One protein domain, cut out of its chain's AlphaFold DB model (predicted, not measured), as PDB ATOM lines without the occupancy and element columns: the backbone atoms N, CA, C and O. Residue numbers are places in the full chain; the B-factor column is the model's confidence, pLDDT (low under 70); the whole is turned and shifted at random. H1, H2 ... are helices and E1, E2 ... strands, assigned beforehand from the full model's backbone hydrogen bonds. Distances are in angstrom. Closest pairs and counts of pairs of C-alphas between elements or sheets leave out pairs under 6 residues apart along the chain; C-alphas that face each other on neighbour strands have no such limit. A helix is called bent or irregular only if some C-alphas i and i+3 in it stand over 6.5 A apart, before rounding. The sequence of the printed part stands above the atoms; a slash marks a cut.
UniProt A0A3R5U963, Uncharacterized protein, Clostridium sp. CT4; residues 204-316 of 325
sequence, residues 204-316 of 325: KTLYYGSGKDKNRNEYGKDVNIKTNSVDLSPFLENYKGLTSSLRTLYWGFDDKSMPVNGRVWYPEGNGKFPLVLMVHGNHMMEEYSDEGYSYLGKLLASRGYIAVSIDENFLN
ATOM      1  N   LYS A 204     193.125 217.934 294.086       98.00
ATOM      2  CA  LYS A 204     194.041 218.430 293.053       98.00
ATOM      3  C   LYS A 204     193.274 219.065 291.900       98.00
ATOM      4  O   LYS A 204     192.090 218.793 291.702       98.00
ATOM      5  N   THR A 205     193.966 219.913 291.143       97.75
ATOM      6  CA  THR A 205     193.411 220.612 289.981       97.75
ATOM      7  C   THR A 205     194.288 220.402 288.760       97.75
ATOM      8  O   THR A 205     195.512 220.429 288.869       97.75
ATOM      9  N   LEU A 206     193.654 220.210 287.606       97.25
ATOM     10  CA  LEU A 206     194.312 220.220 286.304       97.25
ATOM     11  C   LEU A 206     193.410 220.860 285.245       97.25
ATOM     12  O   LEU A 206     192.201 220.989 285.445       97.25
ATOM     13  N   TYR A 207     194.006 221.211 284.112       98.12
ATOM     14  CA  TYR A 207     193.334 221.795 282.957       98.12
ATOM     15  C   TYR A 207     193.591 220.953 281.716       98.12
ATOM     16  O   TYR A 207     194.735 220.575 281.437       98.12
ATOM     17  N   TYR A 208     192.537 220.692 280.951       98.00
ATOM     18  CA  TYR A 208     192.667 220.197 279.590       98.00
ATOM     19  C   TYR A 208     192.151 221.243 278.604       98.00
ATOM     20  O   TYR A 208     191.232 221.996 278.919       98.00
ATOM     21  N   GLY A 209     192.763 221.316 277.424       96.81
ATOM     22  CA  GLY A 209     192.441 222.347 276.443       96.81
ATOM     23  C   GLY A 209     193.345 222.342 275.218       96.81
ATOM     24  O   GLY A 209     194.254 221.518 275.092       96.81
ATOM     25  N   SER A 210     193.113 223.285 274.307       94.12
ATOM     26  CA  SER A 210     193.806 223.336 273.004       94.12
ATOM     27  C   SER A 210     195.323 223.556 273.084       94.12
ATOM     28  O   SER A 210     196.063 223.226 272.152       94.12
ATOM     29  N   GLY A 211     195.803 224.168 274.166       95.00
ATOM     30  CA  GLY A 211     197.182 224.624 274.304       95.00
ATOM     31  C   GLY A 211     197.518 225.873 273.483       95.00
ATOM     32  O   GLY A 211     198.690 226.235 273.376       95.00
ATOM     33  N   LYS A 212     196.517 226.506 272.861       93.38
ATOM     34  CA  LYS A 212     196.670 227.671 271.973       93.38
ATOM     35  C   LYS A 212     195.694 228.802 272.299       93.38
ATOM     36  O   LYS A 212     195.585 229.741 271.513       93.38
ATOM     37  N   ASP A 213     194.981 228.701 273.420       93.00
ATOM     38  CA  ASP A 213     194.046 229.735 273.843       93.00
ATOM     39  C   ASP A 213     194.773 231.079 274.006       93.00
ATOM     40  O   ASP A 213     195.830 231.163 274.638       93.00
ATOM     41  N   LYS A 214     194.234 232.122 273.364       91.31
ATOM     42  CA  LYS A 214     194.822 233.468 273.349       91.31
ATOM     43  C   LYS A 214     194.509 234.260 274.611       91.31
ATOM     44  O   LYS A 214     195.275 235.151 274.972       91.31
ATOM     45  N   ASN A 215     193.370 233.970 275.225       90.44
ATOM     46  CA  ASN A 215     192.791 234.771 276.290       90.44
ATOM     47  C   ASN A 215     193.067 234.141 277.663       90.44
ATOM     48  O   ASN A 215     193.155 234.854 278.661       90.44
ATOM     49  N   ARG A 216     193.249 232.815 277.710       92.06
ATOM     50  CA  ARG A 216     193.311 232.025 278.942       92.06
ATOM     51  C   ARG A 216     194.561 231.162 278.983       92.06
ATOM     52  O   ARG A 216     194.712 230.201 278.231       92.06
ATOM     53  N   ASN A 217     195.474 231.486 279.894       94.44
ATOM     54  CA  ASN A 217     196.752 230.784 279.983       94.44
ATOM     55  C   ASN A 217     196.581 229.313 280.391       94.44
ATOM     56  O   ASN A 217     197.316 228.467 279.883       94.44
ATOM     57  N   GLU A 218     195.590 229.002 281.232       94.88
ATOM     58  CA  GLU A 218     195.294 227.649 281.715       94.88
ATOM     59  C   GLU A 218     194.849 226.680 280.604       94.88
ATOM     60  O   GLU A 218     195.071 225.475 280.710       94.88
ATOM     61  N   TYR A 219     194.290 227.202 279.506       96.12
ATOM     62  CA  TYR A 219     193.959 226.439 278.294       96.12
ATOM     63  C   TYR A 219     194.947 226.691 277.143       96.12
ATOM     64  O   TYR A 219     194.870 226.052 276.090       96.12
ATOM     65  N   GLY A 220     195.889 227.610 277.350       94.94
ATOM     66  CA  GLY A 220     196.993 227.940 276.464       94.94
ATOM     67  C   GLY A 220     198.297 227.294 276.934       94.94
ATOM     68  O   GLY A 220     198.443 226.075 276.969       94.94
ATOM     69  N   LYS A 221     199.277 228.125 277.283       95.19
ATOM     70  CA  LYS A 221     200.638 227.685 277.634       95.19
ATOM     71  C   LYS A 221     200.728 226.798 278.887       95.19
ATOM     72  O   LYS A 221     201.656 225.999 278.961       95.19
ATOM     73  N   ASP A 222     199.787 226.921 279.825       96.50
ATOM     74  CA  ASP A 222     199.830 226.256 281.135       96.50
ATOM     75  C   ASP A 222     198.946 224.993 281.186       96.50
ATOM     76  O   ASP A 222     198.736 224.412 282.252       96.50
ATOM     77  N   VAL A 223     198.428 224.548 280.035       97.44
ATOM     78  CA  VAL A 223     197.548 223.378 279.945       97.44
ATOM     79  C   VAL A 223     198.266 222.095 280.378       97.44
ATOM     80  O   VAL A 223     199.392 221.816 279.957       97.44
ATOM     81  N   ASN A 224     197.602 221.266 281.187       98.25
ATOM     82  CA  ASN A 224     198.162 219.986 281.626       98.25
ATOM     83  C   ASN A 224     197.970 218.886 280.579       98.25
ATOM     84  O   ASN A 224     198.856 218.057 280.384       98.25
ATOM     85  N   ILE A 225     196.812 218.868 279.913       97.88
ATOM     86  CA  ILE A 225     196.459 217.862 278.905       97.88
ATOM     87  C   ILE A 225     196.003 218.569 277.631       97.88
ATOM     88  O   ILE A 225     195.001 219.282 277.626       97.88
ATOM     89  N   LYS A 226     196.718 218.351 276.526       97.81
ATOM     90  CA  LYS A 226     196.324 218.902 275.226       97.81
ATOM     91  C   LYS A 226     195.197 218.080 274.611       97.81
ATOM     92  O   LYS A 226     195.303 216.857 274.539       97.81
ATOM     93  N   THR A 227     194.155 218.754 274.138       96.44
ATOM     94  CA  THR A 227     193.012 218.146 273.447       96.44
ATOM     95  C   THR A 227     193.004 218.506 271.963       96.44
ATOM     96  O   THR A 227     193.540 219.534 271.545       96.44
ATOM     97  N   ASN A 228     192.408 217.631 271.150       96.31
ATOM     98  CA  ASN A 228     192.124 217.936 269.750       96.31
ATOM     99  C   ASN A 228     190.907 218.864 269.656       96.31
ATOM    100  O   ASN A 228     190.020 218.818 270.509       96.31
ATOM    101  N   SER A 229     190.857 219.678 268.604       95.50
ATOM    102  CA  SER A 229     189.685 220.491 268.287       95.50
ATOM    103  C   SER A 229     188.551 219.654 267.694       95.50
ATOM    104  O   SER A 229     188.788 218.579 267.135       95.50
ATOM    105  N   VAL A 230     187.332 220.183 267.766       95.12
ATOM    106  CA  VAL A 230     186.114 219.585 267.210       95.12
ATOM    107  C   VAL A 230     185.500 220.527 266.173       95.12
ATOM    108  O   VAL A 230     185.500 221.745 266.348       95.12
ATOM    109  N   ASP A 231     184.979 219.945 265.092       95.25
ATOM    110  CA  ASP A 231     184.186 220.656 264.090       95.25
ATOM    111  C   ASP A 231     182.727 220.741 264.559       95.25
ATOM    112  O   ASP A 231     182.016 219.735 264.627       95.25
ATOM    113  N   LEU A 232     182.305 221.951 264.914       92.75
ATOM    114  CA  LEU A 232     180.950 222.301 265.323       92.75
ATOM    115  C   LEU A 232     180.160 223.026 264.223       92.75
ATOM    116  O   LEU A 232     178.996 223.363 264.442       92.75
ATOM    117  N   SER A 233     180.719 223.203 263.021       91.31
ATOM    118  CA  SER A 233     180.013 223.829 261.894       91.31
ATOM    119  C   SER A 233     178.670 223.166 261.528       91.31
ATOM    120  O   SER A 233     177.750 223.898 261.152       91.31
ATOM    121  N   PRO A 234     178.450 221.839 261.704       90.94
ATOM    122  CA  PRO A 234     177.135 221.240 261.465       90.94
ATOM    123  C   PRO A 234     176.048 221.686 262.454       90.94
ATOM    124  O   PRO A 234     174.865 221.511 262.170       90.94
ATOM    125  N   PHE A 235     176.430 222.234 263.611       87.62
ATOM    126  CA  PHE A 235     175.513 222.628 264.685       87.62
ATOM    127  C   PHE A 235     175.301 224.147 264.774       87.62
ATOM    128  O   PHE A 235     174.362 224.593 265.429       87.62
ATOM    129  N   LEU A 236     176.147 224.944 264.112       86.00
ATOM    130  CA  LEU A 236     176.155 226.407 264.192       86.00
ATOM    131  C   LEU A 236     175.671 227.045 262.881       86.00
ATOM    132  O   LEU A 236     176.429 227.686 262.152       86.00
ATOM    133  N   GLU A 237     174.374 226.898 262.582       77.31
ATOM    134  CA  GLU A 237     173.750 227.368 261.326       77.31
ATOM    135  C   GLU A 237     174.004 228.865 261.031       77.31
ATOM    136  O   GLU A 237     174.127 229.267 259.865       77.31
ATOM    137  N   ASN A 238     174.141 229.673 262.091       75.25
ATOM    138  CA  ASN A 238     174.294 231.129 262.053       75.25
ATOM    139  C   ASN A 238     175.753 231.626 262.139       75.25
ATOM    140  O   ASN A 238     175.978 232.835 262.235       75.25
ATOM    141  N   TYR A 239     176.765 230.752 262.055       82.62
ATOM    142  CA  TYR A 239     178.182 231.156 262.097       82.62
ATOM    143  C   TYR A 239     178.667 231.772 260.765       82.62
ATOM    144  O   TYR A 239     179.536 231.242 260.075       82.62
ATOM    145  N   LYS A 240     178.084 232.900 260.335       82.56
ATOM    146  CA  LYS A 240     178.386 233.539 259.039       82.56
ATOM    147  C   LYS A 240     178.490 235.062 259.139       82.56
ATOM    148  O   LYS A 240     177.833 235.703 259.953       82.56
ATOM    149  N   GLY A 241     179.265 235.650 258.229       83.06
ATOM    150  CA  GLY A 241     179.346 237.100 258.040       83.06
ATOM    151  C   GLY A 241     180.333 237.816 258.968       83.06
ATOM    152  O   GLY A 241     181.345 237.266 259.403       83.06
ATOM    153  N   LEU A 242     180.067 239.102 259.213       80.00
ATOM    154  CA  LEU A 242     180.977 239.978 259.957       80.00
ATOM    155  C   LEU A 242     181.098 239.568 261.431       80.00
ATOM    156  O   LEU A 242     182.180 239.642 262.006       80.00
ATOM    157  N   THR A 243     180.006 239.109 262.037       74.75
ATOM    158  CA  THR A 243     179.963 238.720 263.451       74.75
ATOM    159  C   THR A 243     180.787 237.473 263.734       74.75
ATOM    160  O   THR A 243     181.572 237.477 264.680       74.75
ATOM    161  N   SER A 244     180.693 236.445 262.887       83.62
ATOM    162  CA  SER A 244     181.546 235.261 263.012       83.62
ATOM    163  C   SER A 244     183.019 235.602 262.793       83.62
ATOM    164  O   SER A 244     183.871 235.120 263.530       83.62
ATOM    165  N   SER A 245     183.323 236.522 261.869       85.94
ATOM    166  CA  SER A 245     184.695 237.002 261.646       85.94
ATOM    167  C   SER A 245     185.281 237.689 262.887       85.94
ATOM    168  O   SER A 245     186.433 237.447 263.244       85.94
ATOM    169  N   LEU A 246     184.488 238.518 263.579       83.81
ATOM    170  CA  LEU A 246     184.899 239.165 264.831       83.81
ATOM    171  C   LEU A 246     185.068 238.153 265.972       83.81
ATOM    172  O   LEU A 246     186.040 238.239 266.722       83.81
ATOM    173  N   ARG A 247     184.172 237.165 266.071       86.88
ATOM    174  CA  ARG A 247     184.267 236.080 267.059       86.88
ATOM    175  C   ARG A 247     185.515 235.223 266.838       86.88
ATOM    176  O   ARG A 247     186.266 234.997 267.784       86.88
ATOM    177  N   THR A 248     185.792 234.832 265.593       90.69
ATOM    178  CA  THR A 248     187.017 234.109 265.218       90.69
ATOM    179  C   THR A 248     188.268 234.930 265.515       90.69
ATOM    180  O   THR A 248     189.272 234.382 265.966       90.69
ATOM    181  N   LEU A 249     188.235 236.249 265.302       89.38
ATOM    182  CA  LEU A 249     189.359 237.121 265.642       89.38
ATOM    183  C   LEU A 249     189.630 237.127 267.154       89.38
ATOM    184  O   LEU A 249     190.788 236.972 267.555       89.38
ATOM    185  N   TYR A 250     188.573 237.268 267.961       87.75
ATOM    186  CA  TYR A 250     188.643 237.303 269.423       87.75
ATOM    187  C   TYR A 250     189.157 235.985 270.016       87.75
ATOM    188  O   TYR A 250     190.112 235.984 270.789       87.75
ATOM    189  N   TRP A 251     188.559 234.855 269.630       90.12
ATOM    190  CA  TRP A 251     188.921 233.541 270.171       90.12
ATOM    191  C   TRP A 251     190.163 232.935 269.516       90.12
ATOM    192  O   TRP A 251     190.933 232.221 270.152       90.12
ATOM    193  N   GLY A 252     190.407 233.252 268.245       92.19
ATOM    194  CA  GLY A 252     191.509 232.696 267.465       92.19
ATOM    195  C   GLY A 252     191.222 231.359 266.786       92.19
ATOM    196  O   GLY A 252     192.157 230.779 266.238       92.19
ATOM    197  N   PHE A 253     189.974 230.898 266.794       93.00
ATOM    198  CA  PHE A 253     189.497 229.697 266.108       93.00
ATOM    199  C   PHE A 253     188.082 229.929 265.561       93.00
ATOM    200  O   PHE A 253     187.396 230.862 265.978       93.00
ATOM    201  N   ASP A 254     187.670 229.115 264.595       92.81
ATOM    202  CA  ASP A 254     186.339 229.145 263.986       92.81
ATOM    203  C   ASP A 254     185.489 227.939 264.415       92.81
ATOM    204  O   ASP A 254     185.904 227.112 265.230       92.81
ATOM    205  N   ASP A 255     184.282 227.840 263.862       92.12
ATOM    206  CA  ASP A 255     183.337 226.748 264.092       92.12
ATOM    207  C   ASP A 255     183.869 225.368 263.689       92.12
ATOM    208  O   ASP A 255     183.366 224.367 264.186       92.12
ATOM    209  N   LYS A 256     184.915 225.280 262.865       94.31
ATOM    210  CA  LYS A 256     185.522 224.007 262.438       94.31
ATOM    211  C   LYS A 256     186.638 223.519 263.356       94.31
ATOM    212  O   LYS A 256     187.133 222.405 263.190       94.31
ATOM    213  N   SER A 257     187.087 224.367 264.276       94.31
ATOM    214  CA  SER A 257     188.293 224.146 265.073       94.31
ATOM    215  C   SER A 257     188.113 224.529 266.545       94.31
ATOM    216  O   SER A 257     189.072 224.920 267.213       94.31
ATOM    217  N   MET A 258     186.896 224.373 267.077       93.69
ATOM    218  CA  MET A 258     186.588 224.740 268.458       93.69
ATOM    219  C   MET A 258     187.314 223.837 269.470       93.69
ATOM    220  O   MET A 258     187.432 222.624 269.254       93.69
ATOM    221  N   PRO A 259     187.838 224.402 270.569       95.44
ATOM    222  CA  PRO A 259     188.624 223.660 271.539       95.44
ATOM    223  C   PRO A 259     187.733 222.850 272.488       95.44
ATOM    224  O   PRO A 259     186.602 223.222 272.781       95.44
ATOM    225  N   VAL A 260     188.273 221.753 273.019       95.81
ATOM    226  CA  VAL A 260     187.649 221.007 274.119       95.81
ATOM    227  C   VAL A 260     188.382 221.389 275.394       95.81
ATOM    228  O   VAL A 260     189.431 220.811 275.688       95.81
ATOM    229  N   ASN A 261     187.861 222.389 276.101       96.44
ATOM    230  CA  ASN A 261     188.471 222.961 277.298       96.44
ATOM    231  C   ASN A 261     187.712 222.539 278.564       96.44
ATOM    232  O   ASN A 261     186.488 222.381 278.559       96.44
ATOM    233  N   GLY A 262     188.433 222.363 279.667       97.06
ATOM    234  CA  GLY A 262     187.802 222.101 280.951       97.06
ATOM    235  C   GLY A 262     188.758 222.154 282.129       97.06
ATOM    236  O   GLY A 262     189.926 221.753 282.059       97.06
ATOM    237  N   ARG A 263     188.217 222.635 283.244       97.75
ATOM    238  CA  ARG A 263     188.876 222.705 284.544       97.75
ATOM    239  C   ARG A 263     188.438 221.523 285.387       97.75
ATOM    240  O   ARG A 263     187.248 221.321 285.607       97.75
ATOM    241  N   VAL A 264     189.400 220.760 285.883       98.31
ATOM    242  CA  VAL A 264     189.150 219.513 286.607       98.31
ATOM    243  C   VAL A 264     189.575 219.662 288.060       98.31
ATOM    244  O   VAL A 264     190.703 220.067 288.337       98.31
ATOM    245  N   TRP A 265     188.707 219.262 288.984       98.50
ATOM    246  CA  TRP A 265     189.034 218.989 290.380       98.50
ATOM    247  C   TRP A 265     188.867 217.501 290.641       98.50
ATOM    248  O   TRP A 265     187.853 216.914 290.272       98.50
ATOM    249  N   TYR A 266     189.856 216.878 291.269       98.00
ATOM    250  CA  TYR A 266     189.836 215.437 291.502       98.00
ATOM    251  C   TYR A 266     190.464 215.070 292.851       98.00
ATOM    252  O   TYR A 266     191.349 215.791 293.328       98.00
ATOM    253  N   PRO A 267     190.010 213.974 293.484       97.88
ATOM    254  CA  PRO A 267     190.587 213.477 294.725       97.88
ATOM    255  C   PRO A 267     192.024 212.999 294.503       97.88
ATOM    256  O   PRO A 267     192.332 212.294 293.540       97.88
ATOM    257  N   GLU A 268     192.912 213.348 295.425       96.62
ATOM    258  CA  GLU A 268     194.241 212.763 295.506       96.62
ATOM    259  C   GLU A 268     194.143 211.331 296.042       96.62
ATOM    260  O   GLU A 268     193.775 211.097 297.192       96.62
ATOM    261  N   GLY A 269     194.473 210.362 295.193       90.94
ATOM    262  CA  GLY A 269     194.472 208.949 295.546       90.94
ATOM    263  C   GLY A 269     194.376 208.057 294.314       90.94
ATOM    264  O   GLY A 269     194.127 208.523 293.204       90.94
ATOM    265  N   ASN A 270     194.571 206.758 294.518       89.38
ATOM    266  CA  ASN A 270     194.393 205.752 293.476       89.38
ATOM    267  C   ASN A 270     192.984 205.157 293.569       89.38
ATOM    268  O   ASN A 270     192.485 204.926 294.669       89.38
ATOM    269  N   GLY A 271     192.362 204.854 292.431       88.38
ATOM    270  CA  GLY A 271     191.056 204.198 292.391       88.38
ATOM    271  C   GLY A 271     190.158 204.721 291.277       88.38
ATOM    272  O   GLY A 271     190.538 205.597 290.502       88.38
ATOM    273  N   LYS A 272     188.953 204.154 291.189       93.94
ATOM    274  CA  LYS A 272     187.903 204.647 290.296       93.94
ATOM    275  C   LYS A 272     187.058 205.660 291.056       93.94
ATOM    276  O   LYS A 272     186.473 205.314 292.077       93.94
ATOM    277  N   PHE A 273     186.970 206.869 290.524       97.00
ATOM    278  CA  PHE A 273     186.123 207.933 291.050       97.00
ATOM    279  C   PHE A 273     185.065 208.292 290.000       97.00
ATOM    280  O   PHE A 273     185.397 208.316 288.809       97.00
ATOM    281  N   PRO A 274     183.799 208.542 290.380       97.56
ATOM    282  CA  PRO A 274     182.773 208.930 289.421       97.56
ATOM    283  C   PRO A 274     183.079 210.300 288.812       97.56
ATOM    284  O   PRO A 274     183.533 211.207 289.509       97.56
ATOM    285  N   LEU A 275     182.806 210.449 287.516       97.81
ATOM    286  CA  LEU A 275     182.973 211.699 286.782       97.81
ATOM    287  C   LEU A 275     181.674 212.513 286.815       97.81
ATOM    288  O   LEU A 275     180.607 211.990 286.500       97.81
ATOM    289  N   VAL A 276     181.784 213.793 287.149       98.06
ATOM    290  CA  VAL A 276     180.705 214.780 287.103       98.06
ATOM    291  C   VAL A 276     181.120 215.885 286.140       98.06
ATOM    292  O   VAL A 276     182.130 216.551 286.361       98.06
ATOM    293  N   LEU A 277     180.341 216.077 285.078       97.75
ATOM    294  CA  LEU A 277     180.526 217.168 284.124       97.75
ATOM    295  C   LEU A 277     179.528 218.283 284.445       97.75
ATOM    296  O   LEU A 277     178.328 218.036 284.534       97.75
ATOM    297  N   MET A 278     180.036 219.496 284.629       97.12
ATOM    298  CA  MET A 278     179.269 220.711 284.882       97.12
ATOM    299  C   MET A 278     179.369 221.597 283.644       97.12
ATOM    300  O   MET A 278     180.467 221.902 283.178       97.12
ATOM    301  N   VAL A 279     178.210 221.969 283.116       94.50
ATOM    302  CA  VAL A 279     178.019 222.741 281.883       94.50
ATOM    303  C   VAL A 279     177.260 224.001 282.287       94.50
ATOM    304  O   VAL A 279     176.314 223.908 283.077       94.50
ATOM    305  N   HIS A 280     177.730 225.169 281.858       92.56
ATOM    306  CA  HIS A 280     177.199 226.439 282.338       92.56
ATOM    307  C   HIS A 280     176.050 226.935 281.450       92.56
ATOM    308  O   HIS A 280     175.762 226.406 280.386       92.56
ATOM    309  N   GLY A 281     175.325 227.951 281.919       87.75
ATOM    310  CA  GLY A 281     174.305 228.616 281.106       87.75
ATOM    311  C   GLY A 281     174.904 229.641 280.141       87.75
ATOM    312  O   GLY A 281     176.093 229.962 280.212       87.75
ATOM    313  N   ASN A 282     174.051 230.209 279.289       84.44
ATOM    314  CA  ASN A 282     174.430 231.322 278.423       84.44
ATOM    315  C   ASN A 282     174.788 232.570 279.254       84.44
ATOM    316  O   ASN A 282     174.053 232.949 280.168       84.44
ATOM    317  N   HIS A 283     175.895 233.221 278.910       82.25
ATOM    318  CA  HIS A 283     176.354 234.494 279.476       82.25
ATOM    319  C   HIS A 283     177.068 235.313 278.387       82.25
ATOM    320  O   HIS A 283     177.100 234.888 277.242       82.25
ATOM    321  N   MET A 284     177.651 236.475 278.689       79.50
ATOM    322  CA  MET A 284     178.594 237.115 277.760       79.50
ATOM    323  C   MET A 284     179.844 236.243 277.581       79.50
ATOM    324  O   MET A 284     180.447 235.810 278.564       79.50
ATOM    325  N   MET A 285     180.243 235.981 276.336       84.94
ATOM    326  CA  MET A 285     181.387 235.122 276.000       84.94
ATOM    327  C   MET A 285     182.720 235.606 276.592       84.94
ATOM    328  O   MET A 285     183.605 234.793 276.859       84.94
ATOM    329  N   GLU A 286     182.859 236.909 276.827       82.50
ATOM    330  CA  GLU A 286     184.036 237.553 277.412       82.50
ATOM    331  C   GLU A 286     184.151 237.352 278.934       82.50
ATOM    332  O   GLU A 286     185.214 237.600 279.503       82.50
ATOM    333  N   GLU A 287     183.085 236.884 279.591       84.56
ATOM    334  CA  GLU A 287     183.030 236.647 281.034       84.56
ATOM    335  C   GLU A 287     183.028 235.142 281.330       84.56
ATOM    336  O   GLU A 287     182.049 234.445 281.065       84.56
ATOM    337  N   TYR A 288     184.142 234.621 281.852       88.44
ATOM    338  CA  TYR A 288     184.363 233.179 282.016       88.44
ATOM    339  C   TYR A 288     183.432 232.546 283.052       88.44
ATOM    340  O   TYR A 288     183.506 232.845 284.244       88.44
ATOM    341  N   SER A 289     182.576 231.632 282.595       88.81
ATOM    342  CA  SER A 289     181.546 231.008 283.430       88.81
ATOM    343  C   SER A 289     182.046 229.745 284.136       88.81
ATOM    344  O   SER A 289     181.574 229.409 285.223       88.81
ATOM    345  N   ASP A 290     183.026 229.048 283.559       89.56
ATOM    346  CA  ASP A 290     183.567 227.793 284.093       89.56
ATOM    347  C   ASP A 290     184.271 227.956 285.457       89.56
ATOM    348  O   ASP A 290     184.332 227.018 286.256       89.56
ATOM    349  N   GLU A 291     184.779 229.150 285.775       89.50
ATOM    350  CA  GLU A 291     185.387 229.424 287.084       89.50
ATOM    351  C   GLU A 291     184.349 229.474 288.223       89.50
ATOM    352  O   GLU A 291     184.656 229.119 289.373       89.50
ATOM    353  N   GLY A 292     183.099 229.837 287.906       90.69
ATOM    354  CA  GLY A 292     182.015 230.008 288.877       90.69
ATOM    355  C   GLY A 292     181.675 228.739 289.666       90.69
ATOM    356  O   GLY A 292     181.229 228.823 290.811       90.69
ATOM    357  N   TYR A 293     181.960 227.555 289.115       93.94
ATOM    358  CA  TYR A 293     181.713 226.266 289.773       93.94
ATOM    359  C   TYR A 293     182.862 225.773 290.654       93.94
ATOM    360  O   TYR A 293     182.798 224.664 291.181       93.94
ATOM    361  N   SER A 294     183.913 226.570 290.864       95.44
ATOM    362  CA  SER A 294     185.100 226.106 291.588       95.44
ATOM    363  C   SER A 294     184.839 225.630 293.016       95.44
ATOM    364  O   SER A 294     185.464 224.666 293.463       95.44
ATOM    365  N   TYR A 295     183.901 226.257 293.727       95.81
ATOM    366  CA  TYR A 295     183.500 225.823 295.065       95.81
ATOM    367  C   TYR A 295     182.850 224.429 295.026       95.81
ATOM    368  O   TYR A 295     183.214 223.557 295.815       95.81
ATOM    369  N   LEU A 296     181.948 224.201 294.067       96.94
ATOM    370  CA  LEU A 296     181.227 222.944 293.896       96.94
ATOM    371  C   LEU A 296     182.163 221.835 293.413       96.94
ATOM    372  O   LEU A 296     182.147 220.734 293.955       96.94
ATOM    373  N   GLY A 297     183.030 222.139 292.448       97.69
ATOM    374  CA  GLY A 297     184.025 221.203 291.941       97.69
ATOM    375  C   GLY A 297     184.981 220.719 293.030       97.69
ATOM    376  O   GLY A 297     185.207 219.517 293.160       97.69
ATOM    377  N   LYS A 298     185.480 221.628 293.881       98.12
ATOM    378  CA  LYS A 298     186.313 221.269 295.042       98.12
ATOM    379  C   LYS A 298     185.546 220.442 296.074       98.12
ATOM    380  O   LYS A 298     186.089 219.461 296.578       98.12
ATOM    381  N   LEU A 299     184.298 220.806 296.370       98.12
ATOM    382  CA  LEU A 299     183.441 220.065 297.298       98.12
ATOM    383  C   LEU A 299     183.234 218.622 296.820       98.12
ATOM    384  O   LEU A 299     183.511 217.680 297.564       98.12
ATOM    385  N   LEU A 300     182.824 218.443 295.565       97.75
ATOM    386  CA  LEU A 300     182.636 217.130 294.949       97.75
ATOM    387  C   LEU A 300     183.945 216.330 294.934       97.75
ATOM    388  O   LEU A 300     183.964 215.171 295.344       97.75
ATOM    389  N   ALA A 301     185.063 216.958 294.565       98.06
ATOM    390  CA  ALA A 301     186.366 216.302 294.579       98.06
ATOM    391  C   ALA A 301     186.790 215.821 295.965       98.06
ATOM    392  O   ALA A 301     187.226 214.679 296.109       98.06
ATOM    393  N   SER A 302     186.569 216.631 297.003       97.69
ATOM    394  CA  SER A 302     186.862 216.232 298.384       97.69
ATOM    395  C   SER A 302     186.020 215.036 298.851       97.69
ATOM    396  O   SER A 302     186.420 214.310 299.758       97.69
ATOM    397  N   ARG A 303     184.870 214.798 298.207       95.69
ATOM    398  CA  ARG A 303     183.955 213.676 298.460       95.69
ATOM    399  C   ARG A 303     184.173 212.478 297.528       95.69
ATOM    400  O   ARG A 303     183.380 211.544 297.560       95.69
ATOM    401  N   GLY A 304     185.245 212.476 296.732       96.25
ATOM    402  CA  GLY A 304     185.611 211.335 295.891       96.25
ATOM    403  C   GLY A 304     185.014 211.360 294.482       96.25
ATOM    404  O   GLY A 304     184.814 210.303 293.893       96.25
ATOM    405  N   TYR A 305     184.733 212.538 293.922       97.56
ATOM    406  CA  TYR A 305     184.296 212.691 292.528       97.56
ATOM    407  C   TYR A 305     185.370 213.374 291.680       97.56
ATOM    408  O   TYR A 305     186.062 214.273 292.137       97.56
ATOM    409  N   ILE A 306     185.492 213.015 290.408       98.38
ATOM    410  CA  ILE A 306     186.209 213.853 289.444       98.38
ATOM    411  C   ILE A 306     185.189 214.859 288.927       98.38
ATOM    412  O   ILE A 306     184.250 214.477 288.239       98.38
ATOM    413  N   ALA A 307     185.334 216.126 289.285       98.38
ATOM    414  CA  ALA A 307     184.431 217.186 288.869       98.38
ATOM    415  C   ALA A 307     185.092 218.028 287.781       98.38
ATOM    416  O   ALA A 307     186.216 218.495 287.950       98.38
ATOM    417  N   VAL A 308     184.390 218.242 286.676       98.38
ATOM    418  CA  VAL A 308     184.888 219.014 285.540       98.38
ATOM    419  C   VAL A 308     183.924 220.145 285.251       98.38
ATOM    420  O   VAL A 308     182.750 219.884 285.010       98.38
ATOM    421  N   SER A 309     184.410 221.382 285.254       97.88
ATOM    422  CA  SER A 309     183.676 222.497 284.664       97.88
ATOM    423  C   SER A 309     184.123 222.668 283.220       97.88
ATOM    424  O   SER A 309     185.304 222.917 282.970       97.88
ATOM    425  N   ILE A 310     183.191 222.494 282.289       96.75
ATOM    426  CA  ILE A 310     183.433 222.670 280.858       96.75
ATOM    427  C   ILE A 310     183.506 224.165 280.553       96.75
ATOM    428  O   ILE A 310     182.678 224.937 281.034       96.75
ATOM    429  N   ASP A 311     184.512 224.560 279.776       94.62
ATOM    430  CA  ASP A 311     184.592 225.898 279.196       94.62
ATOM    431  C   ASP A 311     183.936 225.864 277.815       94.62
ATOM    432  O   ASP A 311     184.471 225.286 276.869       94.62
ATOM    433  N   GLU A 312     182.753 226.461 277.732       92.00
ATOM    434  CA  GLU A 312     181.977 226.635 276.502       92.00
ATOM    435  C   GLU A 312     181.681 228.122 276.253       92.00
ATOM    436  O   GLU A 312     180.768 228.482 275.512       92.00
ATOM    437  N   ASN A 313     182.489 229.020 276.829       91.19
ATOM    438  CA  ASN A 313     182.355 230.468 276.670       91.19
ATOM    439  C   ASN A 313     182.372 230.919 275.203       91.19
ATOM    440  O   ASN A 313     181.780 231.931 274.849       91.19
ATOM    441  N   PHE A 314     183.021 230.176 274.313       89.50
ATOM    442  CA  PHE A 314     183.001 230.471 272.881       89.50
ATOM    443  C   PHE A 314     181.650 230.177 272.209       89.50
ATOM    444  O   PHE A 314     181.421 230.680 271.103       89.50
ATOM    445  N   LEU A 315     180.759 229.433 272.876       89.00
ATOM    446  CA  LEU A 315     179.384 229.172 272.447       89.00
ATOM    447  C   LEU A 315     178.361 230.178 272.985       89.00
ATOM    448  O   LEU A 315     177.266 230.291 272.442       89.00
ATOM    449  N   ASN A 316     178.736 230.939 274.008       85.75
ATOM    450  CA  ASN A 316     177.903 231.973 274.605       85.75
ATOM    451  C   ASN A 316     177.583 233.122 273.633       85.75
ATOM    452  O   ASN A 316     178.311 233.384 272.659       85.75
TER     453      ASN A 316
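Overview. This is residues 204 to 316 of the 325 residues of an uncharacterized protein of Clostridium sp. CT4 (UniProt A0A3R5U963). A strongly twisted sheet of four strands has the helix H2 packed along one face, and a second helix, H1, lies off the sheet beyond the end where E1 stops and E2 starts, reached from E1 by a long link and joined to E2 by a short one. The 113 printed residues hold, in chain order, E1, H1, E2, E3, H2 and E4, a mixed class of helices and strands, with under half of the residues in these elements. The sheet runs E1, E2, E4, E3 and is mixed. The whole is compact, with a radius of gyration of the C-alphas of 15.0 A, yet elongated, spanning 48 by 26 by 23 A.

Along the chain. E1, residues 204 to 209, begins at C-alpha 204 (194.041, 218.430, 293.053) and is 17.1 A long. H1 is residues 242 to 251, 14.5 A. E2, residues 261 to 267, measures 20.0 A, and E3, residues 275 to 278, 9.9 A. H2, residues 290 to 302, is 18.7 A long and irregular: C-alphas 292 and 295 are 7.6 A apart. E4, residues 306 to 311, 15.9 A, ends at C-alpha 311 (184.592, 225.898, 279.196).

Arrangement. E1 and E2 are antiparallel at 160 degrees, with N 206 and O 264 at 3.0 A. E2 and E4 are antiparallel at 163 degrees, with N 265 and O 307 at 2.8 A. E4 and E3 are parallel at 30 degrees, with N 276 and O 306 at 2.8 A. Residues 208 to 209 of E1 also pair, parallel, with residues 225 to 226. H2 is on the sheet at a height of 7.6 A, over E2 and E4, along the strands at 8 degrees to E2 on the local plane; the closest C-alphas of H2 and E4, Gly 297 and Ala 307, are 5.1 A apart. This makes two layers, helix on one face of a sheet. E3, H2 and E4 form a strand-helix-strand unit, two parallel neighbour strands with a helix between, its crossover right-handed. H1 is not on the sheet and is apart from H2. Every O i to N i+4 pair is within hydrogen-bond range in H1, and 6 of 9 in H2.

Size, cuts and confidence. The C-alphas farthest apart, Leu 242 and Asn 270, are 49.7 A from each other. The links E1 to H1 and E3 to H2 are long. The printed part has no cut, and no printed residue is under 70 in pLDDT.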